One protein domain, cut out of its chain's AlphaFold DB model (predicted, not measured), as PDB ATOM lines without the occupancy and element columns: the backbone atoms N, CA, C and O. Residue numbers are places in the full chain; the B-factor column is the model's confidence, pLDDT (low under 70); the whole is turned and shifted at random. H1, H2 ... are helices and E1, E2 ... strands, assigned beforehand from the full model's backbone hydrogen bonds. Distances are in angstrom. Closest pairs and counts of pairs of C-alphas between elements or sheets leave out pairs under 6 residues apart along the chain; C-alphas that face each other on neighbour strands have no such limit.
ATOM      1  N   PRO A 242     -26.171 -33.047 -10.934       76.88
ATOM      2  CA  PRO A 242     -24.853 -32.804 -11.509       76.88
ATOM      3  C   PRO A 242     -23.913 -32.166 -10.478       76.88
ATOM      4  O   PRO A 242     -24.332 -31.350  -9.654       76.88
ATOM      5  N   VAL A 243     -22.630 -32.526 -10.542       71.69
ATOM      6  CA  VAL A 243     -21.594 -32.001  -9.644       71.69
ATOM      7  C   VAL A 243     -21.497 -30.479  -9.804       71.69
ATOM      8  O   VAL A 243     -21.204 -29.980 -10.887       71.69
ATOM      9  N   ILE A 244     -21.750 -29.744  -8.718       72.31
ATOM     10  CA  ILE A 244     -21.741 -28.269  -8.702       72.31
ATOM     11  C   ILE A 244     -20.305 -27.728  -8.559       72.31
ATOM     12  O   ILE A 244     -19.988 -26.672  -9.100       72.31
ATOM     13  N   TYR A 245     -19.427 -28.466  -7.870       67.62
ATOM     14  CA  TYR A 245     -18.013 -28.134  -7.668       67.62
ATOM     15  C   TYR A 245     -17.133 -29.380  -7.857       67.62
ATOM     16  O   TYR A 245     -17.272 -30.350  -7.115       67.62
ATOM     17  N   ASP A 246     -16.210 -29.354  -8.826       61.31
ATOM     18  CA  ASP A 246     -15.286 -30.465  -9.104       61.31
ATOM     19  C   ASP A 246     -14.061 -30.440  -8.168       61.31
ATOM     20  O   ASP A 246     -12.955 -30.047  -8.541       61.31
ATOM     21  N   PHE A 247     -14.269 -30.846  -6.913       61.81
ATOM     22  CA  PHE A 247     -13.199 -31.032  -5.920       61.81
ATOM     23  C   PHE A 247     -12.588 -32.441  -5.931       61.81
ATOM     24  O   PHE A 247     -11.645 -32.718  -5.180       61.81
ATOM     25  N   CYS A 248     -13.075 -33.323  -6.806       56.53
ATOM     26  CA  CYS A 248     -12.630 -34.711  -6.882       56.53
ATOM     27  C   CYS A 248     -11.134 -34.829  -7.231       56.53
ATOM     28  O   CYS A 248     -10.453 -35.752  -6.782       56.53
ATOM     29  N   SER A 249     -10.591 -33.848  -7.962       55.91
ATOM     30  CA  SER A 249      -9.163 -33.772  -8.298       55.91
ATOM     31  C   SER A 249      -8.237 -33.516  -7.097       55.91
ATOM     32  O   SER A 249      -7.084 -33.944  -7.132       55.91
ATOM     33  N   GLN A 250      -8.718 -32.853  -6.033       61.41
ATOM     34  CA  GLN A 250      -7.922 -32.521  -4.840       61.41
ATOM     35  C   GLN A 250      -8.142 -33.482  -3.665       61.41
ATOM     36  O   GLN A 250      -7.185 -33.776  -2.950       61.41
ATOM     37  N   TYR A 251      -9.366 -33.981  -3.456       60.84
ATOM     38  CA  TYR A 251      -9.736 -34.684  -2.214       60.84
ATOM     39  C   TYR A 251     -10.221 -36.136  -2.398       60.84
ATOM     40  O   TYR A 251     -10.482 -36.825  -1.407       60.84
ATOM     41  N   GLY A 252     -10.266 -36.645  -3.636       65.50
ATOM     42  CA  GLY A 252     -10.635 -38.031  -3.952       65.50
ATOM     43  C   GLY A 252     -12.099 -38.196  -4.367       65.50
ATOM     44  O   GLY A 252     -12.711 -37.254  -4.854       65.50
ATOM     45  N   SER A 253     -12.655 -39.405  -4.223       65.12
ATOM     46  CA  SER A 253     -14.016 -39.695  -4.700       65.12
ATOM     47  C   SER A 253     -15.074 -38.841  -3.993       65.12
ATOM     48  O   SER A 253     -15.120 -38.792  -2.763       65.12
ATOM     49  N   CYS A 254     -15.939 -38.204  -4.783       69.31
ATOM     50  CA  CYS A 254     -17.080 -37.414  -4.318       69.31
ATOM     51  C   CYS A 254     -18.382 -38.235  -4.284       69.31
ATOM     52  O   CYS A 254     -19.457 -37.670  -4.087       69.31
ATOM     53  N   THR A 255     -18.307 -39.550  -4.514       75.31
ATOM     54  CA  THR A 255     -19.460 -40.454  -4.467       75.31
ATOM     55  C   THR A 255     -19.627 -41.059  -3.072       75.31
ATOM     56  O   THR A 255     -18.626 -41.321  -2.395       75.31
ATOM     57  N   PRO A 256     -20.871 -41.286  -2.612       82.31
ATOM     58  CA  PRO A 256     -21.105 -42.026  -1.382       82.31
ATOM     59  C   PRO A 256     -20.633 -43.479  -1.528       82.31
ATOM     60  O   PRO A 256     -20.637 -44.033  -2.625       82.31
ATOM     61  N   VAL A 257     -20.215 -44.088  -0.418       84.75
ATOM     62  CA  VAL A 257     -19.774 -45.492  -0.355       84.75
ATOM     63  C   VAL A 257     -20.713 -46.258   0.566       84.75
ATOM     64  O   VAL A 257     -21.080 -45.751   1.625       84.75
ATOM     65  N   LEU A 258     -21.105 -47.471   0.192       83.69
ATOM     66  CA  LEU A 258     -21.931 -48.324   1.042       83.69
ATOM     67  C   LEU A 258     -21.053 -49.067   2.059       83.69
ATOM     68  O   LEU A 258     -20.129 -49.785   1.691       83.69
ATOM     69  N   ASP A 259     -21.340 -48.918   3.352       83.56
ATOM     70  CA  ASP A 259     -20.703 -49.738   4.381       83.56
ATOM     71  C   ASP A 259     -21.408 -51.098   4.465       83.56
ATOM     72  O   ASP A 259     -22.484 -51.212   5.056       83.56
ATOM     73  N   HIS A 260     -20.788 -52.146   3.917       77.19
ATOM     74  CA  HIS A 260     -21.353 -53.502   3.912       77.19
ATOM     75  C   HIS A 260     -21.620 -54.070   5.317       77.19
ATOM     76  O   HIS A 260     -22.431 -54.982   5.463       77.19
ATOM     77  N   SER A 261     -20.950 -53.562   6.359       79.12
ATOM     78  CA  SER A 261     -21.119 -54.069   7.727       79.12
ATOM     79  C   SER A 261     -22.378 -53.535   8.412       79.12
ATOM     80  O   SER A 261     -22.993 -54.243   9.209       79.12
ATOM     81  N   SER A 262     -22.776 -52.299   8.097       80.12
ATOM     82  CA  SER A 262     -23.939 -51.646   8.703       80.12
ATOM     83  C   SER A 262     -25.098 -51.414   7.730       80.12
ATOM     84  O   SER A 262     -26.198 -51.100   8.178       80.12
ATOM     85  N   GLY A 263     -24.884 -51.607   6.423       81.62
ATOM     86  CA  GLY A 263     -25.870 -51.349   5.366       81.62
ATOM     87  C   GLY A 263     -26.172 -49.862   5.155       81.62
ATOM     88  O   GLY A 263     -27.151 -49.515   4.490       81.62
ATOM     89  N   LEU A 264     -25.363 -48.982   5.750       86.06
ATOM     90  CA  LEU A 264     -25.555 -47.538   5.740       86.06
ATOM     91  C   LEU A 264     -24.632 -46.868   4.723       86.06
ATOM     92  O   LEU A 264     -23.495 -47.296   4.522       86.06
ATOM     93  N   LEU A 265     -25.108 -45.782   4.116       87.12
ATOM     94  CA  LEU A 265     -24.291 -44.972   3.215       87.12
ATOM     95  C   LEU A 265     -23.335 -44.062   3.998       87.12
ATOM     96  O   LEU A 265     -23.711 -43.397   4.970       87.12
ATOM     97  N   LEU A 266     -22.088 -44.016   3.536       88.38
ATOM     98  CA  LEU A 266     -21.053 -43.085   3.954       88.38
ATOM     99  C   LEU A 266     -20.979 -41.945   2.941       88.38
ATOM    100  O   LEU A 266     -20.556 -42.130   1.803       88.38
ATOM    101  N   TRP A 267     -21.367 -40.755   3.375       87.94
ATOM    102  CA  TRP A 267     -21.401 -39.545   2.576       87.94
ATOM    103  C   TRP A 267     -20.110 -38.740   2.732       87.94
ATOM    104  O   TRP A 267     -19.726 -38.418   3.862       87.94
ATOM    105  N   PRO A 268     -19.442 -38.368   1.633       87.62
ATOM    106  CA  PRO A 268     -18.484 -37.278   1.666       87.62
ATOM    107  C   PRO A 268     -19.230 -35.941   1.800       87.62
ATOM    108  O   PRO A 268     -20.187 -35.680   1.070       87.62
ATOM    109  N   ILE A 269     -18.817 -35.091   2.744       87.25
ATOM    110  CA  ILE A 269     -19.467 -33.799   3.022       87.25
ATOM    111  C   ILE A 269     -18.436 -32.673   2.944       87.25
ATOM    112  O   ILE A 269     -17.419 -32.700   3.635       87.25
ATOM    113  N   LEU A 270     -18.735 -31.655   2.133       85.56
ATOM    114  CA  LEU A 270     -17.984 -30.404   2.061       85.56
ATOM    115  C   LEU A 270     -18.689 -29.331   2.896       85.56
ATOM    116  O   LEU A 270     -19.843 -28.989   2.633       85.56
ATOM    117  N   PHE A 271     -17.983 -28.771   3.872       86.69
ATOM    118  CA  PHE A 271     -18.426 -27.604   4.624       86.69
ATOM    119  C   PHE A 271     -17.839 -26.342   4.000       86.69
ATOM    120  O   PHE A 271     -16.625 -26.225   3.849       86.69
ATOM    121  N   LEU A 272     -18.709 -25.397   3.640       85.88
ATOM    122  CA  LEU A 272     -18.338 -24.109   3.058       85.88
ATOM    123  C   LEU A 272     -18.616 -22.996   4.070       85.88
ATOM    124  O   LEU A 272     -19.764 -22.779   4.462       85.88
ATOM    125  N   TYR A 273     -17.575 -22.272   4.470       86.81
ATOM    126  CA  TYR A 273     -17.671 -21.138   5.385       86.81
ATOM    127  C   TYR A 273     -17.515 -19.827   4.609       86.81
ATOM    128  O   TYR A 273     -16.448 -19.217   4.602       86.81
ATOM    129  N   ASP A 274     -18.597 -19.383   3.966       81.56
ATOM    130  CA  ASP A 274     -18.608 -18.220   3.058       81.56
ATOM    131  C   ASP A 274     -18.055 -16.937   3.711       81.56
ATOM    132  O   ASP A 274     -17.225 -16.232   3.146       81.56
ATOM    133  N   SER A 275     -18.408 -16.692   4.977       82.56
ATOM    134  CA  SER A 275     -17.950 -15.510   5.730       82.56
ATOM    135  C   SER A 275     -16.428 -15.378   5.877       82.56
ATOM    136  O   SER A 275     -15.927 -14.267   6.047       82.56
ATOM    137  N   VAL A 276     -15.696 -16.492   5.822       82.00
ATOM    138  CA  VAL A 276     -14.239 -16.546   6.018       82.00
ATOM    139  C   VAL A 276     -13.506 -17.138   4.816       82.00
ATOM    140  O   VAL A 276     -12.284 -17.265   4.856       82.00
ATOM    141  N   MET A 277     -14.238 -17.486   3.750       83.31
ATOM    142  CA  MET A 277     -13.713 -18.143   2.549       83.31
ATOM    143  C   MET A 277     -12.864 -19.384   2.882       83.31
ATOM    144  O   MET A 277     -11.817 -19.617   2.282       83.31
ATOM    145  N   GLN A 278     -13.306 -20.166   3.872       82.44
ATOM    146  CA  GLN A 278     -12.676 -21.425   4.280       82.44
ATOM    147  C   GLN A 278     -13.565 -22.611   3.922       82.44
ATOM    148  O   GLN A 278     -14.789 -22.487   3.835       82.44
ATOM    149  N   THR A 279     -12.943 -23.775   3.754       85.50
ATOM    150  CA  THR A 279     -13.633 -25.022   3.422       85.50
ATOM    151  C   THR A 279     -13.049 -26.184   4.209       85.50
ATOM    152  O   THR A 279     -11.828 -26.302   4.271       85.50
ATOM    153  N   ASP A 280     -13.901 -27.072   4.716       85.50
ATOM    154  CA  ASP A 280     -13.489 -28.331   5.342       85.50
ATOM    155  C   ASP A 280     -14.107 -29.527   4.615       85.50
ATOM    156  O   ASP A 280     -15.285 -29.512   4.250       85.50
ATOM    157  N   TRP A 281     -13.317 -30.583   4.420       84.69
ATOM    158  CA  TRP A 281     -13.744 -31.802   3.734       84.69
ATOM    159  C   TRP A 281     -13.799 -32.986   4.693       84.69
ATOM    160  O   TRP A 281     -12.767 -33.456   5.180       84.69
ATOM    161  N   GLN A 282     -14.999 -33.521   4.903       85.69
ATOM    162  CA  GLN A 282     -15.198 -34.750   5.650       85.69
ATOM    163  C   GLN A 282     -15.382 -35.918   4.682       85.69
ATOM    164  O   GLN A 282     -16.426 -36.073   4.054       85.69
ATOM    165  N   LYS A 283     -14.352 -36.764   4.585       81.94
ATOM    166  CA  LYS A 283     -14.263 -37.839   3.584       81.94
ATOM    167  C   LYS A 283     -15.361 -38.902   3.704       81.94
ATOM    168  O   LYS A 283     -15.758 -39.482   2.699       81.94
ATOM    169  N   SER A 284     -15.803 -39.217   4.921       84.88
ATOM    170  CA  SER A 284     -16.755 -40.307   5.159       84.88
ATOM    171  C   SER A 284     -17.602 -40.032   6.400       84.88
ATOM    172  O   SER A 284     -17.092 -40.039   7.522       84.88
ATOM    173  N   VAL A 285     -18.895 -39.785   6.197       87.88
ATOM    174  CA  VAL A 285     -19.889 -39.543   7.248       87.88
ATOM    175  C   VAL A 285     -21.013 -40.549   7.111       87.88
ATOM    176  O   VAL A 285     -21.668 -40.608   6.078       87.88
ATOM    177  N   ARG A 286     -21.283 -41.320   8.159       87.69
ATOM    178  CA  ARG A 286     -22.433 -42.227   8.165       87.69
ATOM    179  C   ARG A 286     -23.740 -41.440   8.117       87.69
ATOM    180  O   ARG A 286     -23.891 -40.444   8.821       87.69
ATOM    181  N   GLU A 287     -24.693 -41.920   7.329       85.44
ATOM    182  CA  GLU A 287     -25.998 -41.269   7.156       85.44
ATOM    183  C   GLU A 287     -26.827 -41.137   8.448       85.44
ATOM    184  O   GLU A 287     -27.695 -40.273   8.539       85.44
ATOM    185  N   ASP A 288     -26.557 -41.961   9.467       89.06
ATOM    186  CA  ASP A 288     -27.238 -41.928  10.766       89.06
ATOM    187  C   ASP A 288     -26.736 -40.803  11.692       89.06
ATOM    188  O   ASP A 288     -27.374 -40.471  12.701       89.06
ATOM    189  N   VAL A 289     -25.603 -40.177  11.359       89.62
ATOM    190  CA  VAL A 289     -24.984 -39.142  12.185       89.62
ATOM    191  C   VAL A 289     -25.665 -37.799  11.951       89.62
ATOM    192  O   VAL A 289     -25.677 -37.230  10.863       89.62
ATOM    193  N   LYS A 290     -26.185 -37.219  13.033       90.38
ATOM    194  CA  LYS A 290     -26.757 -35.869  13.006       90.38
ATOM    195  C   LYS A 290     -25.662 -34.832  12.771       90.38
ATOM    196  O   LYS A 290     -24.648 -34.840  13.467       90.38
ATOM    197  N   LEU A 291     -25.949 -33.831  11.939       87.06
ATOM    198  CA  LEU A 291     -25.042 -32.712  11.649       87.06
ATOM    199  C   LEU A 291     -24.503 -32.012  12.912       87.06
ATOM    200  O   LEU A 291     -23.346 -31.613  12.965       87.06
ATOM    201  N   LYS A 292     -25.318 -31.923  13.974       87.69
ATOM    202  CA  LYS A 292     -24.906 -31.358  15.272       87.69
ATOM    203  C   LYS A 292     -23.749 -32.125  15.920       87.69
ATOM    204  O   LYS A 292     -22.958 -31.517  16.629       87.69
ATOM    205  N   GLN A 293     -23.689 -33.443  15.742       86.69
ATOM    206  CA  GLN A 293     -22.604 -34.258  16.281       86.69
ATOM    207  C   GLN A 293     -21.326 -34.041  15.471       86.69
ATOM    208  O   GLN A 293     -20.290 -33.785  16.065       86.69
ATOM    209  N   ILE A 294     -21.441 -33.993  14.141       87.81
ATOM    210  CA  ILE A 294     -20.324 -33.662  13.243       87.81
ATOM    211  C   ILE A 294     -19.736 -32.299  13.615       87.81
ATOM    212  O   ILE A 294     -18.537 -32.180  13.819       87.81
ATOM    213  N   ALA A 295     -20.585 -31.286  13.808       84.69
ATOM    214  CA  ALA A 295     -20.141 -29.958  14.219       84.69
ATOM    215  C   ALA A 295     -19.436 -29.958  15.588       84.69
ATOM    216  O   ALA A 295     -18.474 -29.227  15.779       84.69
ATOM    217  N   LYS A 296     -19.879 -30.781  16.548       85.06
ATOM    218  CA  LYS A 296     -19.174 -30.926  17.832       85.06
ATOM    219  C   LYS A 296     -17.811 -31.586  17.671       85.06
ATOM    220  O   LYS A 296     -16.885 -31.195  18.366       85.06
ATOM    221  N   ASP A 297     -17.701 -32.570  16.788       83.94
ATOM    222  CA  ASP A 297     -16.452 -33.296  16.561       83.94
ATOM    223  C   ASP A 297     -15.451 -32.442  15.763       83.94
ATOM    224  O   ASP A 297     -14.255 -32.483  16.040       83.94
ATOM    225  N   MET A 298     -15.938 -31.611  14.835       82.69
ATOM    226  CA  MET A 298     -15.139 -30.600  14.128       82.69
ATOM    227  C   MET A 298     -14.693 -29.464  15.060       82.69
ATOM    228  O   MET A 298     -13.595 -28.934  14.903       82.69
ATOM    229  N   PHE A 299     -15.513 -29.116  16.060       82.56
ATOM    230  CA  PHE A 299     -15.256 -28.024  17.009       82.56
ATOM    231  C   PHE A 299     -15.339 -28.498  18.481       82.56
ATOM    232  O   PHE A 299     -16.223 -28.065  19.228       82.56
TER     233      PHE A 299
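AT A GLANCE: This is residues 242 to 299 of the 312 residues of the protein "Tetratricopeptide repeat protein 4, variant 2" of Perkinsus olseni (UniProt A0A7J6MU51). A long two-stranded hairpin, E2 and E3, makes the core and the longest axis; short E1 pairs beside one end of E2, the turn at residues 273 to 278 sticks out, and small helices H1 and H2 lie on opposite sides of the ribbon. The 58 printed residues run H1, E1, E2, E3, H2, class mixed, with E1-E2-E3 an antiparallel meander, each strand neighbouring the one before. It is only just loose, close to compact: radius of gyration of the C-alphas 12.6 A, spans 38 by 28 by 17 A.

HOW THE PARTS SIT: E2, residues 264 to 273, forms hairpins with E3, residues 278 to 286 (N 271 to O 280, 2.8 A), and E1, residues 257 to 259 (N 259 to O 264, 2.9 A). E3 bends by 63 degrees at residue 283. H2, residues 291 to 298, is only just on the sheet, with 5 pairs of C-alphas within 10 A, and only grazes it; its O i to N i+4 pairs are within hydrogen-bond range. H1, residues 248 to 251, too short for such a pair, has 0 O i to N i+3 pairs within range and is apart from H2.

IN THESE COORDINATES: E2 spans 27.6 A from C-alpha 264 at (-25.555, -47.538, 5.740); E3 23.3 A; H2 10.4 A, to C-alpha 298 at (-15.139, -30.600, 14.128); E1 6.4 A; H1 5.5 A.

THE WHOLE: The farthest C-alphas, Ser 261 and Ser 275, are 38.7 A apart. The printed part has no cut and no long link; pLDDT is under 70 at residues 245 to 254.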